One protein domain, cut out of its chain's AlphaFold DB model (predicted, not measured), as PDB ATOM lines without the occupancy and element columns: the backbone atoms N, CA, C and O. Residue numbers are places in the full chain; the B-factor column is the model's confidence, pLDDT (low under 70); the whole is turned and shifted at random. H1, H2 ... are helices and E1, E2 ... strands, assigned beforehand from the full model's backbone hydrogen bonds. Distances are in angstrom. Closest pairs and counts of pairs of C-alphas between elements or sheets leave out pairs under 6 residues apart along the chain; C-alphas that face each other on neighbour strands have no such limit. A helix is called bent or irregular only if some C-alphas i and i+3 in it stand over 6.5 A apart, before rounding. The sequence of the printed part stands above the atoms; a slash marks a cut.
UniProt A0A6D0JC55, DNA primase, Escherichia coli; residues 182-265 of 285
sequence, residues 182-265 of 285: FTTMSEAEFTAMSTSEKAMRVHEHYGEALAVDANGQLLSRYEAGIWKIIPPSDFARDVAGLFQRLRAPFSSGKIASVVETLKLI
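What this domain is: This is residues 182 to 265 of the 285 residues of the protein "DNA primase" of Escherichia coli (UniProt A0A6D0JC55). Three helices, H2, H3 and H4, form the core at large angles to one another, H4 packing on both H2 and H3. A small antiparallel sheet of three strands sits at one end of this core, where the last residues of H2 and H4 and the first of H3 reach it, and the short helix H1 sits at the other end. The printed part has 84 residues, with four named helices and three named strands in the order H1 H2 E1 E2 E3 H3 H4; the sheet's order is E1 E2 E3, and the class is mixed, helices and strands. The whole is compact, with a radius of gyration of the C-alphas of 12.5 A and spans of 36 by 24 by 19 A.

How they stand to each other: H1, residues 187 to 192, is close to but not clearly touching H2, residues 195 to 209; their closest C-alphas, of Phe 190 and Lys 198, are 7.2 A apart. H2 is irregular, with C-alphas 205 and 208 9.4 A apart. E1, residues 210 to 212, E2, residues 219 to 223, and E3, residues 226 to 229, form a meander, each strand the antiparallel neighbour of the one before. In the hairpin of E1 and E2, N 220 and O 211 are 2.8 A apart, within hydrogen-bond range; in the hairpin of E2 and E3, N 221 and O 228 are 2.8 A apart, also within range. H3, residues 232 to 245, is near H1. H3 is close to but not clearly touching H2, about perpendicular at 75 degrees, the closest C-alphas being those of Val 202 and Val 239, 7.3 A apart. H4, residues 252 to 263, touches H3 about perpendicular at 73 degrees, the closest C-alphas being those of Ala 236 and Ile 255, 6.3 A apart. With residues 257 to 262 alone H4 touches H2, at a steep tilt of 58 degrees, the same way; the closest C-alphas, of Ala 199 and Leu 262, are 4.8 A apart. H2, H3 and H4 only graze the sheet, with residues 202 to 209, 232 to 235 and 259 to 263. H1 and H4 are apart. Each O i to N i+4 pair is within hydrogen-bond range in H1, H3 and H4, and 9 of 11 in H2.

Where its parts are: H1 begins at C-alpha 187, (-19.980, -12.653, 51.627). H2 spans 20.5 A, E2 12.9 A, H3 20.1 A and H4 16.8 A from first to last C-alpha. E2 begins at C-alpha 219, (-4.103, 7.950, 46.566), and H4 ends at C-alpha 263, (-3.803, 4.611, 53.143).

The domain as a whole: The two C-alphas farthest apart, those of Ala 188 and Gly 225, are 36.7 A apart. The printed part has no cut and no long link. The mean pLDDT of the printed part is 89.9, and residues 223 to 226 are under 70.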
ATOM      1  N   PHE A 182     -11.797 -10.704  46.150       90.94
ATOM      2  CA  PHE A 182     -13.216 -10.466  45.861       90.94
ATOM      3  C   PHE A 182     -13.842 -11.412  44.817       90.94
ATOM      4  O   PHE A 182     -15.022 -11.259  44.513       90.94
ATOM      5  N   THR A 183     -13.081 -12.347  44.229       86.69
ATOM      6  CA  THR A 183     -13.626 -13.406  43.354       86.69
ATOM      7  C   THR A 183     -13.690 -14.765  44.041       86.69
ATOM      8  O   THR A 183     -14.488 -15.603  43.631       86.69
ATOM      9  N   THR A 184     -12.879 -14.991  45.075       88.00
ATOM     10  CA  THR A 184     -12.726 -16.300  45.730       88.00
ATOM     11  C   THR A 184     -13.360 -16.369  47.120       88.00
ATOM     12  O   THR A 184     -13.781 -17.444  47.539       88.00
ATOM     13  N   MET A 185     -13.460 -15.244  47.831       91.75
ATOM     14  CA  MET A 185     -14.019 -15.159  49.186       91.75
ATOM     15  C   MET A 185     -15.555 -15.129  49.194       91.75
ATOM     16  O   MET A 185     -16.187 -14.652  48.252       91.75
ATOM     17  N   SER A 186     -16.167 -15.579  50.294       93.94
ATOM     18  CA  SER A 186     -17.618 -15.483  50.503       93.94
ATOM     19  C   SER A 186     -18.068 -14.159  51.142       93.94
ATOM     20  O   SER A 186     -17.311 -13.473  51.833       93.94
ATOM     21  N   GLU A 187     -19.351 -13.817  50.977       95.00
ATOM     22  CA  GLU A 187     -19.980 -12.653  51.627       95.00
ATOM     23  C   GLU A 187     -19.831 -12.684  53.158       95.00
ATOM     24  O   GLU A 187     -19.543 -11.661  53.787       95.00
ATOM     25  N   ALA A 188     -20.032 -13.860  53.760       93.12
ATOM     26  CA  ALA A 188     -20.036 -14.040  55.208       93.12
ATOM     27  C   ALA A 188     -18.639 -13.836  55.809       93.12
ATOM     28  O   ALA A 188     -18.495 -13.091  56.781       93.12
ATOM     29  N   GLU A 189     -17.616 -14.439  55.196       94.44
ATOM     30  CA  GLU A 189     -16.214 -14.259  55.590       94.44
ATOM     31  C   GLU A 189     -15.818 -12.787  55.511       94.44
ATOM     32  O   GLU A 189     -15.303 -12.226  56.479       94.44
ATOM     33  N   PHE A 190     -16.131 -12.128  54.393       95.06
ATOM     34  CA  PHE A 190     -15.801 -10.722  54.220       95.06
ATOM     35  C   PHE A 190     -16.547  -9.820  55.204       95.06
ATOM     36  O   PHE A 190     -15.977  -8.877  55.747       95.06
ATOM     37  N   THR A 191     -17.824 -10.088  55.471       93.38
ATOM     38  CA  THR A 191     -18.622  -9.261  56.384       93.38
ATOM     39  C   THR A 191     -18.082  -9.321  57.810       93.38
ATOM     40  O   THR A 191     -18.026  -8.272  58.462       93.38
ATOM     41  N   ALA A 192     -17.618 -10.498  58.248       94.75
ATOM     42  CA  ALA A 192     -17.042 -10.735  59.572       94.75
ATOM     43  C   ALA A 192     -15.674 -10.063  59.794       94.75
ATOM     44  O   ALA A 192     -15.293  -9.848  60.944       94.75
ATOM     45  N   MET A 193     -14.958  -9.689  58.728       96.62
ATOM     46  CA  MET A 193     -13.660  -9.018  58.830       96.62
ATOM     47  C   MET A 193     -13.752  -7.631  59.482       96.62
ATOM     48  O   MET A 193     -14.685  -6.852  59.248       96.62
ATOM     49  N   SER A 194     -12.716  -7.283  60.235       97.38
ATOM     50  CA  SER A 194     -12.446  -5.926  60.705       97.38
ATOM     51  C   SER A 194     -12.145  -4.960  59.548       97.38
ATOM     52  O   SER A 194     -11.924  -5.359  58.402       97.38
ATOM     53  N   THR A 195     -12.139  -3.655  59.830       97.19
ATOM     54  CA  THR A 195     -11.823  -2.634  58.816       97.19
ATOM     55  C   THR A 195     -10.407  -2.794  58.256       97.19
ATOM     56  O   THR A 195     -10.224  -2.655  57.049       97.19
ATOM     57  N   SER A 196      -9.419  -3.112  59.098       96.12
ATOM     58  CA  SER A 196      -8.033  -3.329  58.665       96.12
ATOM     59  C   SER A 196      -7.901  -4.562  57.781       96.12
ATOM     60  O   SER A 196      -7.248  -4.492  56.747       96.12
ATOM     61  N   GLU A 197      -8.577  -5.662  58.115       96.62
ATOM     62  CA  GLU A 197      -8.601  -6.859  57.265       96.62
ATOM     63  C   GLU A 197      -9.266  -6.577  55.913       96.62
ATOM     64  O   GLU A 197      -8.730  -6.951  54.873       96.62
ATOM     65  N   LYS A 198     -10.385  -5.842  55.898       97.25
ATOM     66  CA  LYS A 198     -11.032  -5.396  54.651       97.25
ATOM     67  C   LYS A 198     -10.103  -4.522  53.815       97.25
ATOM     68  O   LYS A 198     -10.016  -4.719  52.606       97.25
ATOM     69  N   ALA A 199      -9.393  -3.589  54.448       96.31
ATOM     70  CA  ALA A 199      -8.399  -2.759  53.781       96.31
ATOM     71  C   ALA A 199      -7.250  -3.606  53.209       96.31
ATOM     72  O   ALA A 199      -6.868  -3.384  52.064       96.31
ATOM     73  N   MET A 200      -6.781  -4.642  53.916       94.38
ATOM     74  CA  MET A 200      -5.795  -5.569  53.352       94.38
ATOM     75  C   MET A 200      -6.319  -6.301  52.120       94.38
ATOM     76  O   MET A 200      -5.590  -6.413  51.144       94.38
ATOM     77  N   ARG A 201      -7.585  -6.737  52.104       94.81
ATOM     78  CA  ARG A 201      -8.170  -7.367  50.903       94.81
ATOM     79  C   ARG A 201      -8.251  -6.405  49.726       94.81
ATOM     80  O   ARG A 201      -8.027  -6.811  48.590       94.81
ATOM     81  N   VAL A 202      -8.538  -5.130  49.985       93.94
ATOM     82  CA  VAL A 202      -8.470  -4.090  48.952       93.94
ATOM     83  C   VAL A 202      -7.028  -3.904  48.467       93.94
ATOM     84  O   VAL A 202      -6.813  -3.858  47.261       93.94
ATOM     85  N   HIS A 203      -6.034  -3.871  49.360       91.94
ATOM     86  CA  HIS A 203      -4.624  -3.821  48.959       91.94
ATOM     87  C   HIS A 203      -4.228  -5.036  48.110       91.94
ATOM     88  O   HIS A 203      -3.681  -4.853  47.035       91.94
ATOM     89  N   GLU A 204      -4.567  -6.254  48.534       89.19
ATOM     90  CA  GLU A 204      -4.314  -7.495  47.787       89.19
ATOM     91  C   GLU A 204      -4.976  -7.484  46.402       89.19
ATOM     92  O   GLU A 204      -4.391  -7.966  45.438       89.19
ATOM     93  N   HIS A 205      -6.178  -6.909  46.289       90.12
ATOM     94  CA  HIS A 205      -6.887  -6.778  45.016       90.12
ATOM     95  C   HIS A 205      -6.156  -5.876  44.019       90.12
ATOM     96  O   HIS A 205      -6.100  -6.203  42.835       90.12
ATOM     97  N   TYR A 206      -5.622  -4.742  44.477       85.56
ATOM     98  CA  TYR A 206      -4.897  -3.812  43.607       85.56
ATOM     99  C   TYR A 206      -3.385  -4.091  43.530       85.56
ATOM    100  O   TYR A 206      -2.716  -3.574  42.638       85.56
ATOM    101  N   GLY A 207      -2.838  -4.900  44.438       82.94
ATOM    102  CA  GLY A 207      -1.416  -5.219  44.530       82.94
ATOM    103  C   GLY A 207      -0.533  -3.976  44.660       82.94
ATOM    104  O   GLY A 207      -0.841  -3.036  45.395       82.94
ATOM    105  N   GLU A 208       0.564  -3.966  43.900       76.31
ATOM    106  CA  GLU A 208       1.519  -2.849  43.828       76.31
ATOM    107  C   GLU A 208       1.005  -1.658  43.000       76.31
ATOM    108  O   GLU A 208       1.693  -0.651  42.869       76.31
ATOM    109  N   ALA A 209      -0.214  -1.729  42.453       82.06
ATOM    110  CA  ALA A 209      -0.761  -0.646  41.646       82.06
ATOM    111  C   ALA A 209      -1.242   0.551  42.476       82.06
ATOM    112  O   ALA A 209      -1.697   1.514  41.873       82.06
ATOM    113  N   LEU A 210      -1.190   0.519  43.813       88.00
ATOM    114  CA  LEU A 210      -1.601   1.626  44.683       88.00
ATOM    115  C   LEU A 210      -0.443   2.166  45.514       88.00
ATOM    116  O   LEU A 210       0.298   1.403  46.127       88.00
ATOM    117  N   ALA A 211      -0.374   3.491  45.614       88.56
ATOM    118  CA  ALA A 211       0.525   4.187  46.523       88.56
ATOM    119  C   ALA A 211      -0.126   5.475  47.046       88.56
ATOM    120  O   ALA A 211      -1.050   6.011  46.426       88.56
ATOM    121  N   VAL A 212       0.364   5.983  48.177       89.94
ATOM    122  CA  VAL A 212       0.019   7.326  48.674       89.94
ATOM    123  C   VAL A 212       1.136   8.330  48.413       89.94
ATOM    124  O   VAL A 212       2.303   7.959  48.327       89.94
ATOM    125  N   ASP A 213       0.798   9.615  48.331       84.62
ATOM    126  CA  ASP A 213       1.806  10.677  48.348       84.62
ATOM    127  C   ASP A 213       2.582  10.712  49.680       84.62
ATOM    128  O   ASP A 213       2.199  10.087  50.670       84.62
ATOM    129  N   ALA A 214       3.654  11.505  49.731       78.44
ATOM    130  CA  ALA A 214       4.511  11.632  50.913       78.44
ATOM    131  C   ALA A 214       3.758  12.045  52.198       78.44
ATOM    132  O   ALA A 214       4.217  11.747  53.300       78.44
ATOM    133  N   ASN A 215       2.606  12.716  52.078       81.31
ATOM    134  CA  ASN A 215       1.781  13.108  53.227       81.31
ATOM    135  C   ASN A 215       0.690  12.078  53.578       81.31
ATOM    136  O   ASN A 215      -0.083  12.302  54.513       81.31
ATOM    137  N   GLY A 216       0.586  10.977  52.829       80.81
ATOM    138  CA  GLY A 216      -0.409   9.924  53.041       80.81
ATOM    139  C   GLY A 216      -1.847  10.315  52.678       80.81
ATOM    140  O   GLY A 216      -2.786   9.660  53.123       80.81
ATOM    141  N   GLN A 217      -2.055  11.399  51.928       81.62
ATOM    142  CA  GLN A 217      -3.371  11.992  51.670       81.62
ATOM    143  C   GLN A 217      -3.952  11.580  50.317       81.62
ATOM    144  O   GLN A 217      -5.125  11.199  50.225       81.62
ATOM    145  N   LEU A 218      -3.140  11.689  49.269       85.19
ATOM    146  CA  LEU A 218      -3.524  11.458  47.885       85.19
ATOM    147  C   LEU A 218      -3.207  10.021  47.512       85.19
ATOM    148  O   LEU A 218      -2.068   9.582  47.615       85.19
ATOM    149  N   LEU A 219      -4.231   9.310  47.057       89.56
ATOM    150  CA  LEU A 219      -4.103   7.950  46.566       89.56
ATOM    151  C   LEU A 219      -3.861   7.993  45.058       89.56
ATOM    152  O   LEU A 219      -4.610   8.636  44.320       89.56
ATOM    153  N   SER A 220      -2.819   7.306  44.610       87.38
ATOM    154  CA  SER A 220      -2.446   7.193  43.205       87.38
ATOM    155  C   SER A 220      -2.536   5.741  42.758       87.38
ATOM    156  O   SER A 220      -2.228   4.834  43.534       87.38
ATOM    157  N   ARG A 221      -2.925   5.526  41.498       85.69
ATOM    158  CA  ARG A 221      -2.879   4.217  40.843       85.69
ATOM    159  C   ARG A 221      -1.911   4.215  39.677       85.69
ATOM    160  O   ARG A 221      -1.905   5.151  38.878       85.69
ATOM    161  N   TYR A 222      -1.104   3.167  39.590       74.69
ATOM    162  CA  TYR A 222      -0.213   2.947  38.463       74.69
ATOM    163  C   TYR A 222      -1.004   2.361  37.296       74.69
ATOM    164  O   TYR A 222      -1.565   1.269  37.390       74.69
ATOM    165  N   GLU A 223      -1.072   3.102  36.194       67.62
ATOM    166  CA  GLU A 223      -1.776   2.693  34.983       67.62
ATOM    167  C   GLU A 223      -0.933   3.009  33.756       67.62
ATOM    168  O   GLU A 223      -0.515   4.152  33.570       67.62
ATOM    169  N   ALA A 224      -0.744   2.020  32.878       56.94
ATOM    170  CA  ALA A 224      -0.078   2.206  31.585       56.94
ATOM    171  C   ALA A 224       1.274   2.944  31.688       56.94
ATOM    172  O   ALA A 224       1.578   3.823  30.886       56.94
ATOM    173  N   GLY A 225       2.071   2.605  32.705       51.16
ATOM    174  CA  GLY A 225       3.399   3.181  32.896       51.16
ATOM    175  C   GLY A 225       3.442   4.499  33.675       51.16
ATOM    176  O   GLY A 225       4.527   5.042  33.835       51.16
ATOM    177  N   ILE A 226       2.303   5.040  34.126       59.22
ATOM    178  CA  ILE A 226       2.236   6.354  34.784       59.22
ATOM    179  C   ILE A 226       1.393   6.270  36.062       59.22
ATOM    180  O   ILE A 226       0.295   5.709  36.072       59.22
ATOM    181  N   TRP A 227       1.875   6.887  37.141       75.69
ATOM    182  CA  TRP A 227       1.084   7.118  38.351       75.69
ATOM    183  C   TRP A 227       0.044   8.218  38.131       75.69
ATOM    184  O   TRP A 227       0.388   9.360  37.834       75.69
ATOM    185  N   LYS A 228      -1.237   7.899  38.329       80.00
ATOM    186  CA  LYS A 228      -2.337   8.869  38.271       80.00
ATOM    187  C   LYS A 228      -2.984   9.020  39.637       80.00
ATOM    188  O   LYS A 228      -3.380   8.029  40.245       80.00
ATOM    189  N   ILE A 229      -3.147  10.260  40.084       86.88
ATOM    190  CA  ILE A 229      -3.919  10.563  41.294       86.88
ATOM    191  C   ILE A 229      -5.378  10.180  41.042       86.88
ATOM    192  O   ILE A 229      -5.982  10.634  40.068       86.88
ATOM    193  N   ILE A 230      -5.949   9.372  41.934       90.06
ATOM    194  CA  ILE A 230      -7.364   9.009  41.897       90.06
ATOM    195  C   ILE A 230      -8.135   9.935  42.843       90.06
ATOM    196  O   ILE A 230      -7.806  10.017  44.031       90.06
ATOM    197  N   PRO A 231      -9.197  10.611  42.370       90.12
ATOM    198  CA  PRO A 231     -10.081  11.362  43.248       90.12
ATOM    199  C   PRO A 231     -10.672  10.465  44.352       90.12
ATOM    200  O   PRO A 231     -11.147   9.365  44.052       90.12
ATOM    201  N   PRO A 232     -10.736  10.919  45.620       87.75
ATOM    202  CA  PRO A 232     -11.244  10.099  46.722       87.75
ATOM    203  C   PRO A 232     -12.647   9.527  46.483       87.75
ATOM    204  O   PRO A 232     -12.933   8.396  46.867       87.75
ATOM    205  N   SER A 233     -13.521  10.284  45.813       89.25
ATOM    206  CA  SER A 233     -14.873   9.844  45.455       89.25
ATOM    207  C   SER A 233     -14.890   8.706  44.440       89.25
ATOM    208  O   SER A 233     -15.764   7.843  44.505       89.25
ATOM    209  N   ASP A 234     -13.941   8.703  43.504       92.31
ATOM    210  CA  ASP A 234     -13.856   7.679  42.468       92.31
ATOM    211  C   ASP A 234     -13.277   6.397  43.050       92.31
ATOM    212  O   ASP A 234     -13.867   5.333  42.878       92.31
ATOM    213  N   PHE A 235     -12.223   6.499  43.864       93.88
ATOM    214  CA  PHE A 235     -11.693   5.328  44.553       93.88
ATOM    215  C   PHE A 235     -12.699   4.731  45.550       93.88
ATOM    216  O   PHE A 235     -12.857   3.515  45.625       93.88
ATOM    217  N   ALA A 236     -13.458   5.561  46.274       94.81
ATOM    218  CA  ALA A 236     -14.541   5.075  47.131       94.81
ATOM    219  C   ALA A 236     -15.625   4.325  46.331       94.81
ATOM    220  O   ALA A 236     -16.168   3.330  46.816       94.81
ATOM    221  N   ARG A 237     -15.930   4.770  45.104       95.38
ATOM    222  CA  ARG A 237     -16.853   4.067  44.200       95.38
ATOM    223  C   ARG A 237     -16.288   2.712  43.779       95.38
ATOM    224  O   ARG A 237     -17.026   1.730  43.811       95.38
ATOM    225  N   ASP A 238     -14.998   2.648  43.459       94.75
ATOM    226  CA  ASP A 238     -14.325   1.395  43.115       94.75
ATOM    227  C   ASP A 238     -14.382   0.397  44.290       94.75
ATOM    228  O   ASP A 238     -14.820  -0.742  44.117       94.75
ATOM    229  N   VAL A 239     -14.057   0.842  45.514       96.25
ATOM    230  CA  VAL A 239     -14.139   0.008  46.729       96.25
ATOM    231  C   VAL A 239     -15.578  -0.438  47.011       96.25
ATOM    232  O   VAL A 239     -15.801  -1.597  47.355       96.25
ATOM    233  N   ALA A 240     -16.577   0.427  46.819       96.75
ATOM    234  CA  ALA A 240     -17.982   0.027  46.925       96.75
ATOM    235  C   ALA A 240     -18.350  -1.059  45.896       96.75
ATOM    236  O   ALA A 240     -19.066  -2.005  46.229       96.75
ATOM    237  N   GLY A 241     -17.805  -0.979  44.679       96.06
ATOM    238  CA  GLY A 241     -17.936  -2.022  43.662       96.06
ATOM    239  C   GLY A 241     -17.372  -3.375  44.113       96.06
ATOM    240  O   GLY A 241     -17.971  -4.412  43.829       96.06
ATOM    241  N   LEU A 242     -16.273  -3.389  44.873       95.94
ATOM    242  CA  LEU A 242     -15.708  -4.620  45.444       95.94
ATOM    243  C   LEU A 242     -16.639  -5.258  46.486       95.94
ATOM    244  O   LEU A 242     -16.857  -6.469  46.453       95.94
ATOM    245  N   PHE A 243     -17.263  -4.450  47.349       96.69
ATOM    246  CA  PHE A 243     -18.294  -4.934  48.277       96.69
ATOM    247  C   PHE A 243     -19.489  -5.528  47.520       96.69
ATOM    248  O   PHE A 243     -19.962  -6.611  47.863       96.69
ATOM    249  N   GLN A 244     -19.943  -4.859  46.454       95.38
ATOM    250  CA  GLN A 244     -21.055  -5.331  45.624       95.38
ATOM    251  C   GLN A 244     -20.768  -6.675  44.948       95.38
ATOM    252  O   GLN A 244     -21.667  -7.512  44.887       95.38
ATOM    253  N   ARG A 245     -19.536  -6.914  44.477       94.38
ATOM    254  CA  ARG A 245     -19.150  -8.210  43.883       94.38
ATOM    255  C   ARG A 245     -19.349  -9.368  44.857       94.38
ATOM    256  O   ARG A 245     -19.849 -10.414  44.458       94.38
ATOM    257  N   LEU A 246     -19.038  -9.142  46.130       94.25
ATOM    258  CA  LEU A 246     -19.262 -10.105  47.208       94.25
ATOM    259  C   LEU A 246     -20.688 -10.089  47.758       94.25
ATOM    260  O   LEU A 246     -20.973 -10.834  48.685       94.25
ATOM    261  N   ARG A 247     -21.571  -9.232  47.227       93.88
ATOM    262  CA  ARG A 247     -22.920  -8.956  47.754       93.88
ATOM    263  C   ARG A 247     -22.925  -8.466  49.207       93.88
ATOM    264  O   ARG A 247     -23.961  -8.473  49.857       93.88
ATOM    265  N   ALA A 248     -21.789  -7.970  49.691       95.19
ATOM    266  CA  ALA A 248     -21.640  -7.512  51.060       95.19
ATOM    267  C   ALA A 248     -22.277  -6.124  51.257       95.19
ATOM    268  O   ALA A 248     -22.106  -5.227  50.421       95.19
ATOM    269  N   PRO A 249     -22.966  -5.885  52.386       94.31
ATOM    270  CA  PRO A 249     -23.576  -4.594  52.667       94.31
ATOM    271  C   PRO A 249     -22.520  -3.530  52.990       94.31
ATOM    272  O   PRO A 249     -21.602  -3.746  53.788       94.31
ATOM    273  N   PHE A 250     -22.702  -2.324  52.456       96.12
ATOM    274  CA  PHE A 250     -21.827  -1.178  52.712       96.12
ATOM    275  C   PHE A 250     -22.619   0.104  52.985       96.12
ATOM    276  O   PHE A 250     -23.808   0.212  52.703       96.12
ATOM    277  N   SER A 251     -21.933   1.086  53.562       96.38
ATOM    278  CA  SER A 251     -22.406   2.460  53.725       96.38
ATOM    279  C   SER A 251     -21.261   3.412  53.397       96.38
ATOM    280  O   SER A 251     -20.099   3.001  53.411       96.38
ATOM    281  N   SER A 252     -21.564   4.685  53.145       95.62
ATOM    282  CA  SER A 252     -20.537   5.706  52.891       95.62
ATOM    283  C   SER A 252     -19.470   5.740  53.991       95.62
ATOM    284  O   SER A 252     -18.282   5.715  53.689       95.62
ATOM    285  N   GLY A 253     -19.884   5.698  55.263       95.75
ATOM    286  CA  GLY A 253     -18.969   5.673  56.407       95.75
ATOM    287  C   GLY A 253     -18.090   4.420  56.463       95.75
ATOM    288  O   GLY A 253     -16.900   4.525  56.751       95.75
ATOM    289  N   LYS A 254     -18.635   3.239  56.131       95.62
ATOM    290  CA  LYS A 254     -17.844   1.997  56.069       95.62
ATOM    291  C   LYS A 254     -16.789   2.063  54.967       95.62
ATOM    292  O   LYS A 254     -15.640   1.718  55.216       95.62
ATOM    293  N   ILE A 255     -17.168   2.525  53.776       97.31
ATOM    294  CA  ILE A 255     -16.241   2.660  52.646       97.31
ATOM    295  C   ILE A 255     -15.144   3.673  52.973       97.31
ATOM    296  O   ILE A 255     -13.969   3.359  52.812       97.31
ATOM    297  N   ALA A 256     -15.510   4.842  53.505       96.00
ATOM    298  CA  ALA A 256     -14.544   5.854  53.919       96.00
ATOM    299  C   ALA A 256     -13.553   5.299  54.954       96.00
ATOM    300  O   ALA A 256     -12.350   5.459  54.796       96.00
ATOM    301  N   SER A 257     -14.039   4.571  55.963       96.56
ATOM    302  CA  SER A 257     -13.179   3.960  56.981       96.56
ATOM    303  C   SER A 257     -12.200   2.934  56.394       96.56
ATOM    304  O   SER A 257     -11.035   2.921  56.788       96.56
ATOM    305  N   VAL A 258     -12.632   2.115  55.426       97.25
ATOM    306  CA  VAL A 258     -11.746   1.167  54.726       97.25
ATOM    307  C   VAL A 258     -10.700   1.901  53.889       97.25
ATOM    308  O   VAL A 258      -9.530   1.543  53.960       97.25
ATOM    309  N   VAL A 259     -11.087   2.938  53.139       95.75
ATOM    310  CA  VAL A 259     -10.158   3.729  52.313       95.75
ATOM    311  C   VAL A 259      -9.115   4.442  53.175       95.75
ATOM    312  O   VAL A 259      -7.930   4.383  52.865       95.75
ATOM    313  N   GLU A 260      -9.521   5.069  54.279       95.31
ATOM    314  CA  GLU A 260      -8.576   5.726  55.191       95.31
ATOM    315  C   GLU A 260      -7.648   4.716  55.873       95.31
ATOM    316  O   GLU A 260      -6.456   4.971  56.008       95.31
ATOM    317  N   THR A 261      -8.154   3.532  56.228       95.75
ATOM    318  CA  THR A 261      -7.308   2.458  56.776       95.75
ATOM    319  C   THR A 261      -6.331   1.922  55.726       95.75
ATOM    320  O   THR A 261      -5.177   1.656  56.046       95.75
ATOM    321  N   LEU A 262      -6.755   1.811  54.462       94.62
ATOM    322  CA  LEU A 262      -5.907   1.374  53.350       94.62
ATOM    323  C   LEU A 262      -4.710   2.307  53.137       94.62
ATOM    324  O   LEU A 262      -3.608   1.822  52.902       94.62
ATOM    325  N   LYS A 263      -4.896   3.626  53.262       93.25
ATOM    326  CA  LYS A 263      -3.803   4.611  53.143       93.25
ATOM    327  C   LYS A 263      -2.681   4.402  54.164       93.25
ATOM    328  O   LYS A 263      -1.557   4.814  53.910       93.25
ATOM    329  N   LEU A 264      -2.974   3.762  55.300       92.19
ATOM    330  CA  LEU A 264      -1.980   3.412  56.321       92.19
ATOM    331  C   LEU A 264      -1.180   2.147  55.974       92.19
ATOM    332  O   LEU A 264      -0.163   1.878  56.605       92.19
ATOM    333  N   ILE A 265      -1.677   1.350  55.025       89.12
ATOM    334  CA  ILE A 265      -1.137   0.041  54.639       89.12
ATOM    335  C   ILE A 265      -0.284   0.152  53.374       89.12
ATOM    336  O   ILE A 265       0.776  -0.464  53.294       89.12
TER     337      ILE A 265